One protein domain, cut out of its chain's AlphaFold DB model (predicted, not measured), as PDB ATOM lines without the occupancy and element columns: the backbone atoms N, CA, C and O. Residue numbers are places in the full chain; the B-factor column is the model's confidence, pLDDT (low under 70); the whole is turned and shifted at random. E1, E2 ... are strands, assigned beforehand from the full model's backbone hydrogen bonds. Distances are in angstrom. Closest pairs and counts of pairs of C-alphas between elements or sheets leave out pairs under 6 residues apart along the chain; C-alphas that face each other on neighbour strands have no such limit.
ATOM      1  N   ALA A   3      38.969   9.215  81.547       95.06
ATOM      2  CA  ALA A   3      39.711  10.056  82.465       95.06
ATOM      3  C   ALA A   3      38.741  10.721  83.448       95.06
ATOM      4  O   ALA A   3      37.777  11.373  83.048       95.06
ATOM      5  N   VAL A   4      38.987  10.530  84.742       95.81
ATOM      6  CA  VAL A   4      38.192  11.139  85.821       95.81
ATOM      7  C   VAL A   4      38.887  12.359  86.424       95.81
ATOM      8  O   VAL A   4      38.236  13.194  87.042       95.81
ATOM      9  N   SER A   5      40.198  12.490  86.210       95.56
ATOM     10  CA  SER A   5      40.976  13.691  86.507       95.56
ATOM     11  C   SER A   5      42.128  13.808  85.516       95.56
ATOM     12  O   SER A   5      42.785  12.807  85.223       95.56
ATOM     13  N   VAL A   6      42.357  15.014  84.995       96.62
ATOM     14  CA  VAL A   6      43.458  15.333  84.078       96.62
ATOM     15  C   VAL A   6      43.979  16.722  84.419       96.62
ATOM     16  O   VAL A   6      43.248  17.706  84.333       96.62
ATOM     17  N   GLU A   7      45.255  16.806  84.768       96.81
ATOM     18  CA  GLU A   7      45.933  18.053  85.101       96.81
ATOM     19  C   GLU A   7      47.180  18.205  84.220       96.81
ATOM     20  O   GLU A   7      48.084  17.369  84.292       96.81
ATOM     21  N   PRO A   8      47.273  19.246  83.377       96.25
ATOM     22  CA  PRO A   8      48.509  19.566  82.675       96.25
ATOM     23  C   PRO A   8      49.602  19.951  83.671       96.25
ATOM     24  O   PRO A   8      49.420  20.865  84.467       96.25
ATOM     25  N   VAL A   9      50.754  19.282  83.603       96.75
ATOM     26  CA  VAL A   9      51.882  19.540  84.517       96.75
ATOM     27  C   VAL A   9      53.113  20.092  83.808       96.75
ATOM     28  O   VAL A   9      53.933  20.760  84.431       96.75
ATOM     29  N   ALA A  10      53.267  19.829  82.508       95.31
ATOM     30  CA  ALA A  10      54.370  20.357  81.710       95.31
ATOM     31  C   ALA A  10      54.076  20.276  80.206       95.31
ATOM     32  O   ALA A  10      53.124  19.634  79.762       95.31
ATOM     33  N   ARG A  11      54.960  20.876  79.406       94.56
ATOM     34  CA  ARG A  11      55.046  20.662  77.958       94.56
ATOM     35  C   ARG A  11      56.454  20.172  77.620       94.56
ATOM     36  O   ARG A  11      57.422  20.786  78.065       94.56
ATOM     37  N   ARG A  12      56.577  19.065  76.883       87.62
ATOM     38  CA  ARG A  12      57.863  18.457  76.485       87.62
ATOM     39  C   ARG A  12      57.755  17.889  75.077       87.62
ATOM     40  O   ARG A  12      56.766  17.233  74.771       87.62
ATOM     41  N   ASP A  13      58.739  18.176  74.227       87.00
ATOM     42  CA  ASP A  13      58.836  17.656  72.852       87.00
ATOM     43  C   ASP A  13      57.541  17.797  72.036       87.00
ATOM     44  O   ASP A  13      57.079  16.877  71.366       87.00
ATOM     45  N   GLY A  14      56.896  18.963  72.151       88.38
ATOM     46  CA  GLY A  14      55.629  19.255  71.473       88.38
ATOM     47  C   GLY A  14      54.388  18.613  72.103       88.38
ATOM     48  O   GLY A  14      53.281  19.015  71.754       88.38
ATOM     49  N   LYS A  15      54.546  17.706  73.073       92.00
ATOM     50  CA  LYS A  15      53.460  17.020  73.782       92.00
ATOM     51  C   LYS A  15      53.114  17.694  75.106       92.00
ATOM     52  O   LYS A  15      53.957  18.320  75.756       92.00
ATOM     53  N   THR A  16      51.859  17.543  75.522       96.38
ATOM     54  CA  THR A  16      51.401  18.005  76.841       96.38
ATOM     55  C   THR A  16      51.552  16.864  77.834       96.38
ATOM     56  O   THR A  16      50.944  15.811  77.665       96.38
ATOM     57  N   VAL A  17      52.361  17.058  78.869       96.56
ATOM     58  CA  VAL A  17      52.503  16.082  79.950       96.56
ATOM     59  C   VAL A  17      51.381  16.326  80.950       96.56
ATOM     60  O   VAL A  17      51.219  17.451  81.431       96.56
ATOM     61  N   VAL A  18      50.610  15.290  81.266       97.06
ATOM     62  CA  VAL A  18      49.454  15.378  82.159       97.06
ATOM     63  C   VAL A  18      49.554  14.367  83.289       97.06
ATOM     64  O   VAL A  18      49.902  13.211  83.074       97.06
ATOM     65  N   ARG A  19      49.205  14.785  84.501       96.94
ATOM     66  CA  ARG A  19      48.911  13.869  85.599       96.94
ATOM     67  C   ARG A  19      47.444  13.478  85.492       96.94
ATOM     68  O   ARG A  19      46.584  14.356  85.471       96.94
ATOM     69  N   ALA A  20      47.168  12.183  85.382       96.12
ATOM     70  CA  ALA A  20      45.811  11.698  85.156       96.12
ATOM     71  C   ALA A  20      45.432  10.537  86.081       96.12
ATOM     72  O   ALA A  20      46.269   9.707  86.438       96.12
ATOM     73  N   LEU A  21      44.143  10.478  86.417       96.38
ATOM     74  CA  LEU A  21      43.484   9.295  86.964       96.38
ATOM     75  C   LEU A  21      42.496   8.784  85.914       96.38
ATOM     76  O   LEU A  21      41.596   9.513  85.486       96.38
ATOM     77  N   ILE A  22      42.672   7.533  85.503       95.88
ATOM     78  CA  ILE A  22      41.869   6.877  84.474       95.88
ATOM     79  C   ILE A  22      41.175   5.672  85.086       95.88
ATOM     80  O   ILE A  22      41.797   4.899  85.809       95.88
ATOM     81  N   VAL A  23      39.900   5.491  84.751       94.75
ATOM     82  CA  VAL A  23      39.122   4.307  85.116       94.75
ATOM     83  C   VAL A  23      38.779   3.511  83.857       94.75
ATOM     84  O   VAL A  23      38.388   4.066  82.822       94.75
ATOM     85  N   ALA A  24      38.931   2.195  83.935       92.88
ATOM     86  CA  ALA A  24      38.599   1.257  82.875       92.88
ATOM     87  C   ALA A  24      37.700   0.142  83.411       92.88
ATOM     88  O   ALA A  24      37.963  -0.415  84.469       92.88
ATOM     89  N   SER A  25      36.667  -0.214  82.651       90.81
ATOM     90  CA  SER A  25      35.778  -1.338  82.965       90.81
ATOM     91  C   SER A  25      36.358  -2.699  82.577       90.81
ATOM     92  O   SER A  25      35.785  -3.721  82.920       90.81
ATOM     93  N   GLU A  26      37.465  -2.726  81.835       88.69
ATOM     94  CA  GLU A  26      38.120  -3.936  81.333       88.69
ATOM     95  C   GLU A  26      39.641  -3.742  81.353       88.69
ATOM     96  O   GLU A  26      40.126  -2.609  81.263       88.69
ATOM     97  N   THR A  27      40.398  -4.840  81.470       87.31
ATOM     98  CA  THR A  27      41.864  -4.787  81.344       87.31
ATOM     99  C   THR A  27      42.216  -4.593  79.869       87.31
ATOM    100  O   THR A  27      41.842  -5.446  79.064       87.31
ATOM    101  N   PRO A  28      42.916  -3.512  79.482       86.50
ATOM    102  CA  PRO A  28      43.275  -3.307  78.088       86.50
ATOM    103  C   PRO A  28      44.346  -4.316  77.649       86.50
ATOM    104  O   PRO A  28      45.217  -4.686  78.433       86.50
ATOM    105  N   GLU A  29      44.307  -4.723  76.378       87.44
ATOM    106  CA  GLU A  29      45.320  -5.614  75.788       87.44
ATOM    107  C   GLU A  29      46.721  -4.984  75.820       87.44
ATOM    108  O   GLU A  29      47.717  -5.658  76.080       87.44
ATOM    109  N   THR A  30      46.793  -3.667  75.605       88.44
ATOM    110  CA  THR A  30      48.023  -2.876  75.707       88.44
ATOM    111  C   THR A  30      47.813  -1.687  76.631       88.44
ATOM    112  O   THR A  30      46.769  -1.032  76.601       88.44
ATOM    113  N   LEU A  31      48.809  -1.392  77.468       89.38
ATOM    114  CA  LEU A  31      48.739  -0.224  78.336       89.38
ATOM    115  C   LEU A  31      48.900   1.052  77.505       89.38
ATOM    116  O   LEU A  31      49.863   1.163  76.738       89.38
ATOM    117  N   PRO A  32      47.988   2.029  77.647       91.06
ATOM    118  CA  PRO A  32      48.104   3.279  76.922       91.06
ATOM    119  C   PRO A  32      49.347   4.035  77.395       91.06
ATOM    120  O   PRO A  32      49.622   4.133  78.586       91.06
ATOM    121  N   THR A  33      50.100   4.610  76.467       90.31
ATOM    122  CA  THR A  33      51.232   5.507  76.779       90.31
ATOM    123  C   THR A  33      50.897   6.975  76.504       90.31
ATOM    124  O   THR A  33      51.677   7.875  76.813       90.31
ATOM    125  N   THR A  34      49.711   7.219  75.943       92.00
ATOM    126  CA  THR A  34      49.140   8.528  75.620       92.00
ATOM    127  C   THR A  34      47.645   8.546  75.944       92.00
ATOM    128  O   THR A  34      47.070   7.514  76.286       92.00
ATOM    129  N   GLY A  35      46.979   9.689  75.767       91.69
ATOM    130  CA  GLY A  35      45.518   9.807  75.859       91.69
ATOM    131  C   GLY A  35      44.718   9.082  74.759       91.69
ATOM    132  O   GLY A  35      43.504   9.255  74.684       91.69
ATOM    133  N   GLN A  36      45.354   8.298  73.880       92.81
ATOM    134  CA  GLN A  36      44.662   7.579  72.806       92.81
ATOM    135  C   GLN A  36      43.648   6.570  73.364       92.81
ATOM    136  O   GLN A  36      43.977   5.733  74.201       92.81
ATOM    137  N   GLY A  37      42.407   6.626  72.873       90.38
ATOM    138  CA  GLY A  37      41.340   5.710  73.302       90.38
ATOM    139  C   GLY A  37      40.812   5.969  74.720       90.38
ATOM    140  O   GLY A  37      40.080   5.135  75.261       90.38
ATOM    141  N   ILE A  38      41.166   7.107  75.326       94.50
ATOM    142  CA  ILE A  38      40.679   7.528  76.641       94.50
ATOM    143  C   ILE A  38      39.723   8.706  76.462       94.50
ATOM    144  O   ILE A  38      40.093   9.770  75.968       94.50
ATOM    145  N   GLU A  39      38.475   8.517  76.882       95.44
ATOM    146  CA  GLU A  39      37.470   9.578  76.874       95.44
ATOM    147  C   GLU A  39      37.926  10.739  77.772       95.44
ATOM    148  O   GLU A  39      38.310  10.525  78.926       95.44
ATOM    149  N   GLY A  40      37.876  11.964  77.238       93.50
ATOM    150  CA  GLY A  40      38.318  13.178  77.934       93.50
ATOM    151  C   GLY A  40      39.802  13.519  77.761       93.50
ATOM    152  O   GLY A  40      40.274  14.461  78.394       93.50
ATOM    153  N   MET A  41      40.539  12.791  76.912       95.62
ATOM    154  CA  MET A  41      41.959  13.034  76.642       95.62
ATOM    155  C   MET A  41      42.280  13.075  75.141       95.62
ATOM    156  O   MET A  41      41.547  12.549  74.308       95.62
ATOM    157  N   SER A  42      43.398  13.720  74.801       94.25
ATOM    158  CA  SER A  42      43.954  13.789  73.443       94.25
ATOM    159  C   SER A  42      45.149  12.844  73.285       94.25
ATOM    160  O   SER A  42      45.917  12.636  74.223       94.25
ATOM    161  N   ILE A  43      45.372  12.338  72.069       93.00
ATOM    162  CA  ILE A  43      46.550  11.526  71.714       93.00
ATOM    163  C   ILE A  43      47.886  12.269  71.902       93.00
ATOM    164  O   ILE A  43      48.930  11.646  72.088       93.00
ATOM    165  N   GLU A  44      47.864  13.602  71.887       94.31
ATOM    166  CA  GLU A  44      49.047  14.442  72.114       94.31
ATOM    167  C   GLU A  44      49.414  14.579  73.600       94.31
ATOM    168  O   GLU A  44      50.460  15.144  73.938       94.31
ATOM    169  N   GLN A  45      48.558  14.085  74.499       95.75
ATOM    170  CA  GLN A  45      48.822  14.067  75.930       95.75
ATOM    171  C   GLN A  45      49.582  12.795  76.308       95.75
ATOM    172  O   GLN A  45      49.166  11.689  75.967       95.75
ATOM    173  N   VAL A  46      50.689  12.963  77.029       96.06
ATOM    174  CA  VAL A  46      51.493  11.878  77.615       96.06
ATOM    175  C   VAL A  46      51.386  11.927  79.127       96.06
ATOM    176  O   VAL A  46      51.235  13.005  79.704       96.06
ATOM    177  N   PHE A  47      51.471  10.780  79.784       96.06
ATOM    178  CA  PHE A  47      51.287  10.737  81.226       96.06
ATOM    179  C   PHE A  47      52.541  11.192  81.971       96.06
ATOM    180  O   PHE A  47      53.665  10.872  81.603       96.06
ATOM    181  N   ALA A  48      52.352  11.948  83.044       96.06
ATOM    182  CA  ALA A  48      53.391  12.220  84.023       96.06
ATOM    183  C   ALA A  48      53.629  10.969  84.883       96.06
ATOM    184  O   ALA A  48      52.683  10.186  85.041       96.06
ATOM    185  N   PRO A  49      54.814  10.804  85.497       95.12
ATOM    186  CA  PRO A  49      55.026   9.824  86.564       95.12
ATOM    187  C   PRO A  49      53.949   9.921  87.657       95.12
ATOM    188  O   PRO A  49      53.442  11.013  87.927       95.12
ATOM    189  N   PHE A  50      53.609   8.790  88.279       93.38
ATOM    190  CA  PHE A  50      52.552   8.651  89.298       93.38
ATOM    191  C   PHE A  50      51.106   8.900  88.832       93.38
ATOM    192  O   PHE A  50      50.202   9.003  89.659       93.38
ATOM    193  N   SER A  51      50.856   8.977  87.527       96.06
ATOM    194  CA  SER A  51      49.494   8.839  86.999       96.06
ATOM    195  C   SER A  51      48.988   7.418  87.255       96.06
ATOM    196  O   SER A  51      49.786   6.484  87.373       96.06
ATOM    197  N   ILE A  52      47.667   7.255  87.341       95.62
ATOM    198  CA  ILE A  52      47.033   5.993  87.746       95.62
ATOM    199  C   ILE A  52      46.010   5.554  86.697       95.62
ATOM    200  O   ILE A  52      45.151   6.335  86.285       95.62
ATOM    201  N   LEU A  53      46.081   4.282  86.310       94.44
ATOM    202  CA  LEU A  53      45.029   3.577  85.589       94.44
ATOM    203  C   LEU A  53      44.449   2.519  86.528       94.44
ATOM    204  O   LEU A  53      45.147   1.601  86.957       94.44
ATOM    205  N   TYR A  54      43.168   2.677  86.837       93.50
ATOM    206  CA  TYR A  54      42.395   1.792  87.691       93.50
ATOM    207  C   TYR A  54      41.445   0.944  86.850       93.50
ATOM    208  O   TYR A  54      40.626   1.485  86.103       93.50
ATOM    209  N   VAL A  55      41.553  -0.377  86.954       91.69
ATOM    210  CA  VAL A  55      40.735  -1.322  86.191       91.69
ATOM    211  C   VAL A  55      39.749  -2.024  87.119       91.69
ATOM    212  O   VAL A  55      40.156  -2.786  87.993       91.69
ATOM    213  N   THR A  56      38.456  -1.804  86.878       87.06
ATOM    214  CA  THR A  56      37.318  -2.334  87.649       87.06
ATOM    215  C   THR A  56      36.613  -3.483  86.923       87.06
ATOM    216  O   THR A  56      35.385  -3.565  86.938       87.06
ATOM    217  N   ALA A  57      37.357  -4.310  86.185       79.00
ATOM    218  CA  ALA A  57      36.776  -5.437  85.452       79.00
ATOM    219  C   ALA A  57      36.081  -6.431  86.402       79.00
ATOM    220  O   ALA A  57      36.318  -6.391  87.601       79.00
ATOM    221  N   ASN A  58      35.261  -7.354  85.877       63.03
ATOM    222  CA  ASN A  58      34.559  -8.411  86.643       63.03
ATOM    223  C   ASN A  58      35.497  -9.453  87.325       63.03
ATOM    224  O   ASN A  58      35.109 -10.598  87.548       63.03
ATOM    225  N   THR A  59      36.741  -9.082  87.618       67.69
ATOM    226  CA  THR A  59      37.789  -9.849  88.304       67.69
ATOM    227  C   THR A  59      38.457  -8.953  89.355       67.69
ATOM    228  O   THR A  59      38.008  -7.833  89.575       67.69
ATOM    229  N   ASP A  60      39.551  -9.405  89.975       77.38
ATOM    230  CA  ASP A  60      40.321  -8.582  90.914       77.38
ATOM    231  C   ASP A  60      40.701  -7.223  90.308       77.38
ATOM    232  O   ASP A  60      41.136  -7.131  89.152       77.38
ATOM    233  N   GLU A  61      40.520  -6.174  91.107       85.50
ATOM    234  CA  GLU A  61      40.857  -4.803  90.745       85.50
ATOM    235  C   GLU A  61      42.360  -4.703  90.462       85.50
ATOM    236  O   GLU A  61      43.191  -5.172  91.244       85.50
ATOM    237  N   LYS A  62      42.724  -4.087  89.332       89.44
ATOM    238  CA  LYS A  62      44.129  -3.889  88.950       89.44
ATOM    239  C   LYS A  62      44.478  -2.416  88.906       89.44
ATOM    240  O   LYS A  62      43.741  -1.602  88.346       89.44
ATOM    241  N   VAL A  63      45.645  -2.095  89.454       91.25
ATOM    242  CA  VAL A  63      46.199  -0.743  89.477       91.25
ATOM    243  C   VAL A  63      47.490  -0.722  88.675       91.25
ATOM    244  O   VAL A  63      48.377  -1.544  88.887       91.25
ATOM    245  N   TYR A  64      47.602   0.247  87.774       93.56
ATOM    246  CA  TYR A  64      48.823   0.529  87.031       93.56
ATOM    247  C   TYR A  64      49.285   1.938  87.379       93.56
ATOM    248  O   TYR A  64      48.481   2.877  87.380       93.56
ATOM    249  N   ILE A  65      50.578   2.088  87.644       94.62
ATOM    250  CA  ILE A  65      51.201   3.373  87.972       94.62
ATOM    251  C   ILE A  65      52.169   3.720  86.853       94.62
ATOM    252  O   ILE A  65      52.865   2.847  86.338       94.62
ATOM    253  N   THR A  66      52.215   4.979  86.435       94.94
ATOM    254  CA  THR A  66      53.218   5.397  85.456       94.94
ATOM    255  C   THR A  66      54.604   5.505  86.071       94.94
ATOM    256  O   THR A  66      54.793   6.107  87.130       94.94
ATOM    257  N   ASN A  67      55.584   4.955  85.361       94.56
ATOM    258  CA  ASN A  67      56.995   5.071  85.699       94.56
ATOM    259  C   ASN A  67      57.552   6.476  85.392       94.56
ATOM    260  O   ASN A  67      56.837   7.380  84.952       94.56
ATOM    261  N   GLU A  68      58.856   6.656  85.589       93.06
ATOM    262  CA  GLU A  68      59.591   7.911  85.390       93.06
ATOM    263  C   GLU A  68      59.502   8.448  83.953       93.06
ATOM    264  O   GLU A  68      59.643   9.651  83.725       93.06
ATOM    265  N   SER A  69      59.225   7.567  82.991       90.31
ATOM    266  CA  SER A  69      59.037   7.896  81.577       90.31
ATOM    267  C   SER A  69      57.574   8.162  81.208       90.31
ATOM    268  O   SER A  69      57.284   8.402  80.038       90.31
ATOM    269  N   GLY A  70      56.642   8.108  82.166       91.38
ATOM    270  CA  GLY A  70      55.217   8.308  81.900       91.38
ATOM    271  C   GLY A  70      54.502   7.089  81.317       91.38
ATOM    272  O   GLY A  70      53.397   7.213  80.795       91.38
ATOM    273  N   VAL A  71      55.114   5.905  81.373       92.88
ATOM    274  CA  VAL A  71      54.532   4.661  80.857       92.88
ATOM    275  C   VAL A  71      53.905   3.892  82.007       92.88
ATOM    276  O   VAL A  71      54.567   3.652  83.015       92.88
ATOM    277  N   PHE A  72      52.640   3.498  81.862       93.00
ATOM    278  CA  PHE A  72      51.972   2.653  82.848       93.00
ATOM    279  C   PHE A  72      52.676   1.302  82.966       93.00
ATOM    280  O   PHE A  72      52.891   0.618  81.966       93.00
ATOM    281  N   VAL A  73      53.005   0.920  84.197       90.62
ATOM    282  CA  VAL A  73      53.541  -0.397  84.538       90.62
ATOM    283  C   VAL A  73      52.575  -1.117  85.490       90.62
ATOM    284  O   VAL A  73      52.059  -0.485  86.419       90.62
ATOM    285  N   PRO A  74      52.284  -2.412  85.257       82.06
ATOM    286  CA  PRO A  74      51.510  -3.218  86.198       82.06
ATOM    287  C   PRO A  74      52.214  -3.282  87.557       82.06
ATOM    288  O   PRO A  74      53.446  -3.278  87.603       82.06
ATOM    289  N   GLN A  75      51.435  -3.328  88.638       72.44
ATOM    290  CA  GLN A  75      51.916  -3.668  89.982       72.44
ATOM    291  C   GLN A  75      51.672  -5.147  90.282       72.44
ATOM    292  O   GLN A  75      50.663  -5.687  89.771       72.44
TER     293      GLN A  75
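What this domain is: This is residues 3 to 75 of the 75 residues of an uncharacterized protein of Clostridiales bacterium (UniProt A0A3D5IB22). A strongly twisted sheet of six strands, with a long bent hairpin, E1 and E2, at one side and the meander E4, E5 and E6 at the other, has the long loop of residues 25 to 44 over one face. E2 links the two parts, with E1 along one side of it and short E3 and then E4 along the other. The printed part has 73 residues, no named helix and six named strands, E1 to E6 in chain order, in a mixed, branched sheet. The class is all strand, though under half of the residues, 35, are in named strands. It is compact, with a radius of gyration of the C-alphas of 11.6 A, and elongated, spanning 38 by 23 by 19 A.

How they stand to each other: E2, residues 15 to 24, bends by 72 degrees at residue 19. Antiparallel to it at 161 degrees is E1, residues 3 to 12; N 7 and O 19 are 2.9 A apart. On the other side of E2 are E3, residues 45 to 47, and E4, residues 52 to 55, both parallel to it: N 46 and O 16 are 2.9 A apart, N 24 and O 54 2.8 A. E5, residues 62 to 66, forms a hairpin with E4, with N 55 and O 62 2.9 A apart. E6, residues 72 to 74, forms a hairpin with E5, with N 73 and O 65 2.9 A apart; E4, E5 and E6 are a meander, each strand the antiparallel neighbour of the one before. E1 and E4 are apart.

Where its parts are: E1 begins at C-alpha 3 (39.711, 10.056, 82.465), bends by 64 degrees at residue 9 and measures 20.9 A. E2 measures 23.5 A and E5 13.5 A. E6 ends at C-alpha 74 (51.510, -3.218, 86.198).

The domain as a whole: The C-alphas of Asp 13 and Asn 58, the two farthest apart, are 38.2 A apart. The printed part has no cut, and the link E2 to E3 is long. Residues 58 to 59 have pLDDT under 70.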